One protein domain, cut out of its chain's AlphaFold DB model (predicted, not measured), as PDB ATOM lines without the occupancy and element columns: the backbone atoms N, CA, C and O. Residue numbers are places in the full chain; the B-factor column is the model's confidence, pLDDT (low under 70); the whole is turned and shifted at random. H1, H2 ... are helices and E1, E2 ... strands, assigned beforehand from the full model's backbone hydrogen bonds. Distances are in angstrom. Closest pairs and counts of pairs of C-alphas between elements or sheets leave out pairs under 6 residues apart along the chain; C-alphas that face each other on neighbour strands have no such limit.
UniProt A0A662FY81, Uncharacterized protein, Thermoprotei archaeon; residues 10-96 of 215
ATOM      1  N   PRO A  10     -33.654 -24.413  -7.846       86.62
ATOM      2  CA  PRO A  10     -33.714 -24.289  -6.401       86.62
ATOM      3  C   PRO A  10     -35.076 -23.744  -5.968       86.62
ATOM      4  O   PRO A  10     -35.600 -22.790  -6.547       86.62
ATOM      5  N   VAL A  11     -35.635 -24.334  -4.913       88.81
ATOM      6  CA  VAL A  11     -36.853 -23.830  -4.277       88.81
ATOM      7  C   VAL A  11     -36.449 -22.813  -3.220       88.81
ATOM      8  O   VAL A  11     -35.891 -23.162  -2.181       88.81
ATOM      9  N   LEU A  12     -36.723 -21.536  -3.486       90.31
ATOM     10  CA  LEU A  12     -36.432 -20.464  -2.537       90.31
ATOM     11  C   LEU A  12     -37.467 -20.446  -1.414       90.31
ATOM     12  O   LEU A  12     -38.671 -20.338  -1.648       90.31
ATOM     13  N   VAL A  13     -36.980 -20.484  -0.178       89.38
ATOM     14  CA  VAL A  13     -37.814 -20.474   1.020       89.38
ATOM     15  C   VAL A  13     -37.528 -19.214   1.825       89.38
ATOM     16  O   VAL A  13     -36.407 -18.980   2.262       89.38
ATOM     17  N   LYS A  14     -38.562 -18.397   2.053       90.25
ATOM     18  CA  LYS A  14     -38.448 -17.213   2.914       90.25
ATOM     19  C   LYS A  14     -38.349 -17.630   4.382       90.25
ATOM     20  O   LYS A  14     -39.203 -18.374   4.876       90.25
ATOM     21  N   VAL A  15     -37.349 -17.097   5.075       91.06
ATOM     22  CA  VAL A  15     -37.105 -17.297   6.509       91.06
ATOM     23  C   VAL A  15     -36.512 -16.020   7.106       91.06
ATOM     24  O   VAL A  15     -35.833 -15.275   6.402       91.06
ATOM     25  N   ASN A  16     -36.771 -15.751   8.388       88.56
ATOM     26  CA  ASN A  16     -36.025 -14.740   9.133       88.56
ATOM     27  C   ASN A  16     -34.832 -15.423   9.837       88.56
ATOM     28  O   ASN A  16     -35.063 -16.118  10.830       88.56
ATOM     29  N   PRO A  17     -33.581 -15.234   9.371       86.31
ATOM     30  CA  PRO A  17     -32.413 -15.944   9.904       86.31
ATOM     31  C   PRO A  17     -32.031 -15.507  11.329       86.31
ATOM     32  O   PRO A  17     -31.295 -16.209  12.014       86.31
ATOM     33  N   LEU A  18     -32.554 -14.374  11.801       87.25
ATOM     34  CA  LEU A  18     -32.331 -13.869  13.159       87.25
ATOM     35  C   LEU A  18     -33.450 -14.272  14.132       87.25
ATOM     36  O   LEU A  18     -33.446 -13.867  15.290       87.25
ATOM     37  N   SER A  19     -34.421 -15.073  13.685       87.75
ATOM     38  CA  SER A  19     -35.512 -15.574  14.520       87.75
ATOM     39  C   SER A  19     -35.419 -17.087  14.664       87.75
ATOM     40  O   SER A  19     -35.775 -17.824  13.743       87.75
ATOM     41  N   TYR A  20     -35.024 -17.550  15.857       90.88
ATOM     42  CA  TYR A  20     -34.963 -18.977  16.199       90.88
ATOM     43  C   TYR A  20     -36.263 -19.702  15.815       90.88
ATOM     44  O   TYR A  20     -36.244 -20.673  15.066       90.88
ATOM     45  N   ARG A  21     -37.422 -19.158  16.216       93.62
ATOM     46  CA  ARG A  21     -38.742 -19.719  15.881       93.62
ATOM     47  C   ARG A  21     -38.982 -19.812  14.371       93.62
ATOM     48  O   ARG A  21     -39.523 -20.815  13.913       93.62
ATOM     49  N   SER A  22     -38.622 -18.776  13.607       94.25
ATOM     50  CA  SER A  22     -38.822 -18.755  12.151       94.25
ATOM     51  C   SER A  22     -38.008 -19.850  11.463       94.25
ATOM     52  O   SER A  22     -38.562 -20.590  10.647       94.25
ATOM     53  N   VAL A  23     -36.729 -19.980  11.832       96.12
ATOM     54  CA  VAL A  23     -35.822 -21.003  11.294       96.12
ATOM     55  C   VAL A  23     -36.298 -22.395  11.689       96.12
ATOM     56  O   VAL A  23     -36.524 -23.223  10.809       96.12
ATOM     57  N   THR A  24     -36.536 -22.632  12.982       96.31
ATOM     58  CA  THR A  24     -36.962 -23.933  13.511       96.31
ATOM     59  C   THR A  24     -38.244 -24.418  12.844       96.31
ATOM     60  O   THR A  24     -38.269 -25.515  12.293       96.31
ATOM     61  N   ALA A  25     -39.297 -23.591  12.815       96.56
ATOM     62  CA  ALA A  25     -40.575 -23.983  12.222       96.56
ATOM     63  C   ALA A  25     -40.444 -24.302  10.726       96.56
ATOM     64  O   ALA A  25     -41.057 -25.250  10.231       96.56
ATOM     65  N   LYS A  26     -39.642 -23.517   9.995       97.56
ATOM     66  CA  LYS A  26     -39.477 -23.712   8.558       97.56
ATOM     67  C   LYS A  26     -38.653 -24.953   8.243       97.56
ATOM     68  O   LYS A  26     -39.094 -25.768   7.436       97.56
ATOM     69  N   LEU A  27     -37.499 -25.103   8.886       96.94
ATOM     70  CA  LEU A  27     -36.612 -26.235   8.658       96.94
ATOM     71  C   LEU A  27     -37.270 -27.547   9.082       96.94
ATOM     72  O   LEU A  27     -37.249 -28.503   8.315       96.94
ATOM     73  N   TYR A  28     -37.929 -27.579  10.242       96.88
ATOM     74  CA  TYR A  28     -38.645 -28.767  10.705       96.88
ATOM     75  C   TYR A  28     -39.708 -29.221   9.694       96.88
ATOM     76  O   TYR A  28     -39.789 -30.400   9.357       96.88
ATOM     77  N   SER A  29     -40.481 -28.279   9.138       96.94
ATOM     78  CA  SER A  29     -41.461 -28.584   8.090       96.94
ATOM     79  C   SER A  29     -40.821 -29.145   6.818       96.94
ATOM     80  O   SER A  29     -41.431 -30.000   6.182       96.94
ATOM     81  N   ILE A  30     -39.642 -28.656   6.426       96.19
ATOM     82  CA  ILE A  30     -38.916 -29.164   5.253       96.19
ATOM     83  C   ILE A  30     -38.438 -30.590   5.528       96.19
ATOM     84  O   ILE A  30     -38.714 -31.492   4.746       96.19
ATOM     85  N   LEU A  31     -37.795 -30.829   6.670       96.19
ATOM     86  CA  LEU A  31     -37.258 -32.148   7.008       96.19
ATOM     87  C   LEU A  31     -38.347 -33.212   7.189       96.19
ATOM     88  O   LEU A  31     -38.126 -34.371   6.851       96.19
ATOM     89  N   LEU A  32     -39.546 -32.830   7.641       95.94
ATOM     90  CA  LEU A  32     -40.700 -33.731   7.637       95.94
ATOM     91  C   LEU A  32     -41.096 -34.190   6.225       95.94
ATOM     92  O   LEU A  32     -41.493 -35.341   6.056       95.94
ATOM     93  N   GLN A  33     -41.003 -33.312   5.225       94.25
ATOM     94  CA  GLN A  33     -41.313 -33.641   3.826       94.25
ATOM     95  C   GLN A  33     -40.194 -34.455   3.171       94.25
ATOM     96  O   GLN A  33     -40.454 -35.310   2.329       94.25
ATOM     97  N   GLU A  34     -38.955 -34.222   3.596       93.00
ATOM     98  CA  GLU A  34     -37.765 -34.927   3.119       93.00
ATOM     99  C   GLU A  34     -37.463 -36.204   3.927       93.00
ATOM    100  O   GLU A  34     -36.386 -36.794   3.801       93.00
ATOM    101  N   LYS A  35     -38.410 -36.667   4.755       88.88
ATOM    102  CA  LYS A  35     -38.248 -37.883   5.557       88.88
ATOM    103  C   LYS A  35     -37.953 -39.086   4.655       88.88
ATOM    104  O   LYS A  35     -38.674 -39.353   3.696       88.88
ATOM    105  N   GLY A  36     -36.896 -39.827   4.987       87.94
ATOM    106  CA  GLY A  36     -36.445 -40.996   4.225       87.94
ATOM    107  C   GLY A  36     -35.457 -40.690   3.094       87.94
ATOM    108  O   GLY A  36     -35.003 -41.619   2.430       87.94
ATOM    109  N   LYS A  37     -35.090 -39.423   2.878       92.69
ATOM    110  CA  LYS A  37     -33.992 -39.032   1.981       92.69
ATOM    111  C   LYS A  37     -32.766 -38.641   2.788       92.69
ATOM    112  O   LYS A  37     -32.898 -38.175   3.908       92.69
ATOM    113  N   GLU A  38     -31.574 -38.760   2.230       93.31
ATOM    114  CA  GLU A  38     -30.396 -38.168   2.864       93.31
ATOM    115  C   GLU A  38     -30.392 -36.650   2.629       93.31
ATOM    116  O   GLU A  38     -30.492 -36.198   1.486       93.31
ATOM    117  N   VAL A  39     -30.312 -35.861   3.704       95.25
ATOM    118  CA  VAL A  39     -30.358 -34.394   3.639       95.25
ATOM    119  C   VAL A  39     -29.031 -33.815   4.110       95.25
ATOM    120  O   VAL A  39     -28.570 -34.110   5.210       95.25
ATOM    121  N   PHE A  40     -28.446 -32.939   3.300       95.38
ATOM    122  CA  PHE A  40     -27.232 -32.200   3.636       95.38
ATOM    123  C   PHE A  40     -27.576 -30.728   3.852       95.38
ATOM    124  O   PHE A  40     -28.227 -30.116   3.006       95.38
ATOM    125  N   ILE A  41     -27.134 -30.161   4.972       95.88
ATOM    126  CA  ILE A  41     -27.341 -28.752   5.307       95.88
ATOM    127  C   ILE A  41     -25.985 -28.062   5.422       95.88
ATOM    128  O   ILE A  41     -25.154 -28.448   6.245       95.88
ATOM    129  N   ASP A  42     -25.799 -27.033   4.600       93.50
ATOM    130  CA  ASP A  42     -24.625 -26.167   4.615       93.50
ATOM    131  C   ASP A  42     -24.774 -25.083   5.688       93.50
ATOM    132  O   ASP A  42     -25.720 -24.295   5.648       93.50
ATOM    133  N   LEU A  43     -23.848 -25.042   6.642       93.50
ATOM    134  CA  LEU A  43     -23.803 -24.058   7.720       93.50
ATOM    135  C   LEU A  43     -22.857 -22.882   7.439       93.50
ATOM    136  O   LEU A  43     -22.790 -21.983   8.273       93.50
ATOM    137  N   THR A  44     -22.130 -22.883   6.315       85.06
ATOM    138  CA  THR A  44     -20.977 -21.995   6.053       85.06
ATOM    139  C   THR A  44     -21.271 -20.520   6.332       85.06
ATOM    140  O   THR A  44     -20.519 -19.882   7.063       85.06
ATOM    141  N   ASP A  45     -22.400 -20.012   5.836       84.38
ATOM    142  CA  ASP A  45     -22.750 -18.586   5.902       84.38
ATOM    143  C   ASP A  45     -23.963 -18.301   6.811       84.38
ATOM    144  O   ASP A  45     -24.665 -17.298   6.655       84.38
ATOM    145  N   MET A  46     -24.268 -19.195   7.759       90.38
ATOM    146  CA  MET A  46     -25.405 -19.003   8.663       90.38
ATOM    147  C   MET A  46     -25.052 -18.076   9.839       90.38
ATOM    148  O   MET A  46     -24.075 -18.327  10.547       90.38
ATOM    149  N   PRO A  47     -25.887 -17.064  10.160       88.75
ATOM    150  CA  PRO A  47     -25.758 -16.325  11.414       88.75
ATOM    151  C   PRO A  47     -25.861 -17.257  12.636       88.75
ATOM    152  O   PRO A  47     -26.577 -18.263  12.565       88.75
ATOM    153  N   PRO A  48     -25.264 -16.909  13.795       89.50
ATOM    154  CA  PRO A  48     -25.239 -17.785  14.972       89.50
ATOM    155  C   PRO A  48     -26.614 -18.311  15.418       89.50
ATOM    156  O   PRO A  48     -26.750 -19.492  15.745       89.50
ATOM    157  N   VAL A  49     -27.652 -17.464  15.379       89.94
ATOM    158  CA  VAL A  49     -29.035 -17.852  15.725       89.94
ATOM    159  C   VAL A  49     -29.555 -18.947  14.792       89.94
ATOM    160  O   VAL A  49     -30.160 -19.919  15.249       89.94
ATOM    161  N   MET A  50     -29.296 -18.809  13.491       93.94
ATOM    162  CA  MET A  50     -29.721 -19.770  12.481       93.94
ATOM    163  C   MET A  50     -28.945 -21.079  12.623       93.94
ATOM    164  O   MET A  50     -29.578 -22.124  12.729       93.94
ATOM    165  N   ALA A  51     -27.613 -21.029  12.718       94.81
ATOM    166  CA  ALA A  51     -26.777 -22.219  12.896       94.81
ATOM    167  C   ALA A  51     -27.168 -23.015  14.155       94.81
ATOM    168  O   ALA A  51     -27.281 -24.243  14.112       94.81
ATOM    169  N   SER A  52     -27.467 -22.318  15.259       94.50
ATOM    170  CA  SER A  52     -27.944 -22.939  16.502       94.50
ATOM    171  C   SER A  52     -29.292 -23.640  16.314       94.50
ATOM    172  O   SER A  52     -29.451 -24.797  16.702       94.50
ATOM    173  N   ALA A  53     -30.259 -22.962  15.687       95.50
ATOM    174  CA  ALA A  53     -31.577 -23.526  15.402       95.50
ATOM    175  C   ALA A  53     -31.490 -24.741  14.467       95.50
ATOM    176  O   ALA A  53     -32.089 -25.779  14.744       95.50
ATOM    177  N   VAL A  54     -30.698 -24.636  13.397       96.88
ATOM    178  CA  VAL A  54     -30.452 -25.734  12.458       96.88
ATOM    179  C   VAL A  54     -29.836 -26.934  13.163       96.88
ATOM    180  O   VAL A  54     -30.314 -28.046  12.967       96.88
ATOM    181  N   THR A  55     -28.837 -26.720  14.021       95.19
ATOM    182  CA  THR A  55     -28.183 -27.805  14.769       95.19
ATOM    183  C   THR A  55     -29.175 -28.541  15.667       95.19
ATOM    184  O   THR A  55     -29.235 -29.767  15.650       95.19
ATOM    185  N   VAL A  56     -30.008 -27.802  16.410       95.00
ATOM    186  CA  VAL A  56     -31.038 -28.397  17.275       95.00
ATOM    187  C   VAL A  56     -32.043 -29.214  16.476       95.00
ATOM    188  O   VAL A  56     -32.352 -30.340  16.861       95.00
ATOM    189  N   VAL A  57     -32.543 -28.667  15.369       95.38
ATOM    190  CA  VAL A  57     -33.511 -29.369  14.525       95.38
ATOM    191  C   VAL A  57     -32.874 -30.591  13.870       95.38
ATOM    192  O   VAL A  57     -33.499 -31.641  13.854       95.38
ATOM    193  N   ALA A  58     -31.637 -30.497  13.381       94.38
ATOM    194  CA  ALA A  58     -30.939 -31.611  12.745       94.38
ATOM    195  C   ALA A  58     -30.802 -32.822  13.676       94.38
ATOM    196  O   ALA A  58     -31.037 -33.941  13.240       94.38
ATOM    197  N   MET A  59     -30.533 -32.607  14.969       90.38
ATOM    198  CA  MET A  59     -30.478 -33.693  15.962       90.38
ATOM    199  C   MET A  59     -31.810 -34.443  16.148       90.38
ATOM    200  O   MET A  59     -31.822 -35.518  16.741       90.38
ATOM    201  N   MET A  60     -32.938 -33.900  15.676       91.44
ATOM    202  CA  MET A  60     -34.250 -34.556  15.742       91.44
ATOM    203  C   MET A  60     -34.500 -35.520  14.568       91.44
ATOM    204  O   MET A  60     -35.535 -36.186  14.547       91.44
ATOM    205  N   PHE A  61     -33.592 -35.584  13.587       91.69
ATOM    206  CA  PHE A  61     -33.739 -36.382  12.371       91.69
ATOM    207  C   PHE A  61     -32.482 -37.228  12.125       91.69
ATOM    208  O   PHE A  61     -31.370 -36.718  12.068       91.69
ATOM    209  N   GLU A  62     -32.665 -38.531  11.922       84.69
ATOM    210  CA  GLU A  62     -31.578 -39.507  11.726       84.69
ATOM    211  C   GLU A  62     -30.806 -39.338  10.402       84.69
ATOM    212  O   GLU A  62     -29.670 -39.780  10.262       84.69
ATOM    213  N   ASN A  63     -31.429 -38.698   9.415       84.69
ATOM    214  CA  ASN A  63     -31.001 -38.644   8.019       84.69
ATOM    215  C   ASN A  63     -30.398 -37.287   7.608       84.69
ATOM    216  O   ASN A  63     -30.307 -36.993   6.414       84.69
ATOM    217  N   VAL A  64     -30.015 -36.450   8.579       94.25
ATOM    218  CA  VAL A  64     -29.515 -35.088   8.344       94.25
ATOM    219  C   VAL A  64     -28.023 -34.994   8.641       94.25
ATOM    220  O   VAL A  64     -27.561 -35.349   9.722       94.25
ATOM    221  N   LYS A  65     -27.265 -34.453   7.686       92.44
ATOM    222  CA  LYS A  65     -25.831 -34.191   7.801       92.44
ATOM    223  C   LYS A  65     -25.567 -32.698   7.725       92.44
ATOM    224  O   LYS A  65     -25.961 -32.037   6.765       92.44
ATOM    225  N   LEU A  66     -24.880 -32.177   8.734       94.56
ATOM    226  CA  LEU A  66     -24.413 -30.797   8.761       94.56
ATOM    227  C   LEU A  66     -22.998 -30.745   8.193       94.56
ATOM    228  O   LEU A  66     -22.162 -31.579   8.543       94.56
ATOM    229  N   TYR A  67     -22.721 -29.766   7.341       91.81
ATOM    230  CA  TYR A  67     -21.368 -29.480   6.885       91.81
ATOM    231  C   TYR A  67     -21.129 -27.977   6.865       91.81
ATOM    232  O   TYR A  67     -22.065 -27.186   6.808       91.81
ATOM    233  N   GLY A  68     -19.866 -27.587   6.939       88.62
ATOM    234  CA  GLY A  68     -19.442 -26.210   6.755       88.62
ATOM    235  C   GLY A  68     -18.123 -26.205   6.005       88.62
ATOM    236  O   GLY A  68     -17.289 -27.095   6.193       88.62
ATOM    237  N   VAL A  69     -17.947 -25.220   5.141       83.81
ATOM    238  CA  VAL A  69     -16.727 -25.027   4.371       83.81
ATOM    239  C   VAL A  69     -15.915 -23.947   5.068       83.81
ATOM    240  O   VAL A  69     -16.337 -22.801   5.166       83.81
ATOM    241  N   GLN A  70     -14.733 -24.307   5.566       70.81
ATOM    242  CA  GLN A  70     -13.761 -23.301   5.977       70.81
ATOM    243  C   GLN A  70     -12.930 -22.912   4.752       70.81
ATOM    244  O   GLN A  70     -12.320 -23.797   4.147       70.81
ATOM    245  N   PRO A  71     -12.896 -21.630   4.355       65.94
ATOM    246  CA  PRO A  71     -12.028 -21.205   3.267       65.94
ATOM    247  C   PRO A  71     -10.558 -21.405   3.672       65.94
ATOM    248  O   PRO A  71     -10.187 -21.149   4.819       65.94
ATOM    249  N   GLU A  72      -9.710 -21.854   2.735       61.72
ATOM    250  CA  GLU A  72      -8.272 -22.094   2.981       61.72
ATOM    251  C   GLU A  72      -7.539 -20.840   3.485       61.72
ATOM    252  O   GLU A  72      -6.557 -20.932   4.221       61.72
ATOM    253  N   GLN A  73      -8.048 -19.662   3.127       54.72
ATOM    254  CA  GLN A  73      -7.692 -18.385   3.729       54.72
ATOM    255  C   GLN A  73      -8.911 -17.867   4.489       54.72
ATOM    256  O   GLN A  73      -9.966 -17.643   3.894       54.72
ATOM    257  N   ARG A  74      -8.781 -17.670   5.806       49.75
ATOM    258  CA  ARG A  74      -9.790 -16.948   6.592       49.75
ATOM    259  C   ARG A  74      -9.972 -15.564   5.965       49.75
ATOM    260  O   ARG A  74      -9.032 -14.781   5.940       49.75
ATOM    261  N   GLY A  75     -11.171 -15.294   5.452       48.06
ATOM    262  CA  GLY A  75     -11.519 -14.032   4.792       48.06
ATOM    263  C   GLY A  75     -11.598 -12.824   5.727       48.06
ATOM    264  O   GLY A  75     -11.733 -11.705   5.244       48.06
ATOM    265  N   ASP A  76     -11.463 -13.020   7.038       50.81
ATOM    266  CA  ASP A  76     -11.279 -11.913   7.965       50.81
ATOM    267  C   ASP A  76      -9.786 -11.606   8.047       50.81
ATOM    268  O   ASP A  76      -9.021 -12.306   8.715       50.81
ATOM    269  N   PHE A  77      -9.372 -10.558   7.334       55.69
ATOM    270  CA  PHE A  77      -8.088  -9.904   7.543       55.69
ATOM    271  C   PHE A  77      -8.038  -9.447   9.004       55.69
ATOM    272  O   PHE A  77      -8.593  -8.409   9.351       55.69
ATOM    273  N   ILE A  78      -7.433 -10.259   9.873       60.62
ATOM    274  CA  ILE A  78      -6.962  -9.796  11.175       60.62
ATOM    275  C   ILE A  78      -5.717  -8.974  10.843       60.62
ATOM    276  O   ILE A  78      -4.744  -9.572  10.367       60.62
ATOM    277  N   PRO A  79      -5.747  -7.641  11.006       69.06
ATOM    278  CA  PRO A  79      -4.581  -6.818  10.727       69.06
ATOM    279  C   PRO A  79      -3.418  -7.235  11.630       69.06
ATOM    280  O   PRO A  79      -3.623  -7.872  12.668       69.06
ATOM    281  N   ASP A  80      -2.195  -6.912  11.229       72.44
ATOM    282  CA  ASP A  80      -1.015  -7.201  12.042       72.44
ATOM    283  C   ASP A  80      -1.155  -6.507  13.415       72.44
ATOM    284  O   ASP A  80      -1.458  -5.312  13.437       72.44
ATOM    285  N   PRO A  81      -0.976  -7.211  14.551       76.81
ATOM    286  CA  PRO A  81      -1.114  -6.636  15.889       76.81
ATOM    287  C   PRO A  81      -0.330  -5.344  16.138       76.81
ATOM    288  O   PRO A  81      -0.740  -4.556  16.986       76.81
ATOM    289  N   ASP A  82       0.763  -5.121  15.404       80.56
ATOM    290  CA  ASP A  82       1.612  -3.933  15.536       80.56
ATOM    291  C   ASP A  82       1.160  -2.758  14.636       80.56
ATOM    292  O   ASP A  82       1.901  -1.789  14.451       80.56
ATOM    293  N   THR A  83      -0.043  -2.830  14.049       78.81
ATOM    294  CA  THR A  83      -0.575  -1.815  13.124       78.81
ATOM    295  C   THR A  83      -1.790  -1.064  13.684       78.81
ATOM    296  O   THR A  83      -2.614  -1.669  14.373       78.81
ATOM    297  N   PRO A  84      -1.966   0.236  13.365       76.75
ATOM    298  CA  PRO A  84      -3.158   1.000  13.756       76.75
ATOM    299  C   PRO A  84      -4.471   0.360  13.286       76.75
ATOM    300  O   PRO A  84      -5.489   0.422  13.969       76.75
ATOM    301  N   GLU A  85      -4.448  -0.335  12.148       75.88
ATOM    302  CA  GLU A  85      -5.596  -1.065  11.618       75.88
ATOM    303  C   GLU A  85      -6.077  -2.174  12.569       75.88
ATOM    304  O   GLU A  85      -7.271  -2.495  12.578       75.88
ATOM    305  N   PHE A  86      -5.176  -2.761  13.371       78.94
ATOM    306  CA  PHE A  86      -5.524  -3.739  14.402       78.94
ATOM    307  C   PHE A  86      -6.234  -3.081  15.583       78.94
ATOM    308  O   PHE A  86      -7.228  -3.632  16.053       78.94
ATOM    309  N   GLU A  87      -5.794  -1.897  16.017       75.38
ATOM    310  CA  GLU A  87      -6.489  -1.116  17.051       75.38
ATOM    311  C   GLU A  87      -7.908  -0.758  16.587       75.38
ATOM    312  O   GLU A  87      -8.870  -1.070  17.285       75.38
ATOM    313  N   ASP A  88      -8.068  -0.275  15.351       73.12
ATOM    314  CA  ASP A  88      -9.379   0.012  14.746       73.12
ATOM    315  C   ASP A  88     -10.256  -1.245  14.590       73.12
ATOM    316  O   ASP A  88     -11.490  -1.195  14.629       73.12
ATOM    317  N   PHE A  89      -9.645  -2.400  14.321       74.50
ATOM    318  CA  PHE A  89     -10.341  -3.686  14.256       74.50
ATOM    319  C   PHE A  89     -10.818  -4.139  15.641       74.50
ATOM    320  O   PHE A  89     -11.964  -4.575  15.773       74.50
ATOM    321  N   VAL A  90      -9.970  -4.012  16.667       72.19
ATOM    322  CA  VAL A  90     -10.304  -4.322  18.062       72.19
ATOM    323  C   VAL A  90     -11.375  -3.368  18.571       72.19
ATOM    324  O   VAL A  90     -12.383  -3.846  19.072       72.19
ATOM    325  N   GLU A  91     -11.254  -2.058  18.348       67.62
ATOM    326  CA  GLU A  91     -12.281  -1.082  18.721       67.62
ATOM    327  C   GLU A  91     -13.613  -1.366  18.028       67.62
ATOM    328  O   GLU A  91     -14.656  -1.341  18.676       67.62
ATOM    329  N   ARG A  92     -13.626  -1.714  16.735       63.53
ATOM    330  CA  ARG A  92     -14.863  -2.136  16.050       63.53
ATOM    331  C   ARG A  92     -15.462  -3.404  16.645       63.53
ATOM    332  O   ARG A  92     -16.680  -3.497  16.751       63.53
ATOM    333  N   LYS A  93     -14.635  -4.377  17.020       58.66
ATOM    334  CA  LYS A  93     -15.083  -5.636  17.622       58.66
ATOM    335  C   LYS A  93     -15.576  -5.449  19.061       58.66
ATOM    336  O   LYS A  93     -16.593  -6.030  19.421       58.66
ATOM    337  N   ASP A  94     -14.892  -4.631  19.850       54.06
ATOM    338  CA  ASP A  94     -15.204  -4.349  21.253       54.06
ATOM    339  C   ASP A  94     -16.340  -3.321  21.389       54.06
ATOM    340  O   ASP A  94     -17.091  -3.346  22.364       54.06
ATOM    341  N   SER A  95     -16.541  -2.468  20.379       54.91
ATOM    342  CA  SER A  95     -17.700  -1.571  20.252       54.91
ATOM    343  C   SER A  95     -18.968  -2.268  19.758       54.91
ATOM    344  O   SER A  95     -20.033  -1.640  19.737       54.91
ATOM    345  N   LEU A  96     -18.906  -3.567  19.424       52.53
ATOM    346  CA  LEU A  96     -20.100  -4.399  19.303       52.53
ATOM    347  C   LEU A  96     -20.729  -4.536  20.693       52.53
ATOM    348  O   LEU A  96     -20.500  -5.497  21.425       52.53
TER     349      LEU A  96
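AT A GLANCE: This is residues 10 to 96 of the 215 residues of an uncharacterized protein of Thermoprotei archaeon (UniProt A0A662FY81). H1 and H2 lie side by side, sheet E1 E2 next to H2; a long link reaches distant H3. Along the 87 printed residues come H1, E1, H2, E2, H3: mostly helix. It is only just loose, close to extended, with radius of gyration of the C-alphas 17.5 A and spans 54 by 27 by 24 A.

HOW THE PARTS SIT: Find H1, residues 20 to 33, touching H2, residues 48 to 58; the closest C-alphas, Thr 24 and Ala 53, are 5.7 A apart. E1, residues 39 to 42, is parallel to E2, residues 64 to 67; N 41 and O 65, 2.8 A apart, are within hydrogen-bond range. E1, H2, E2 form a strand-helix-strand unit, with right-handed crossover through H2. H3, residues 84 to 94, is apart from H1, E1 and H2. Every helix O i to N i+4 pair is within range.

IN THESE COORDINATES: Find C-alpha 20 at (-34.963, -18.977, 16.199); H1 runs 20.2 A. H3 ends at (-15.204, -4.349, 21.253).

THE WHOLE: Residues 68 to 83 are a long link; confidence is low at 71 to 79 and 91 to 96.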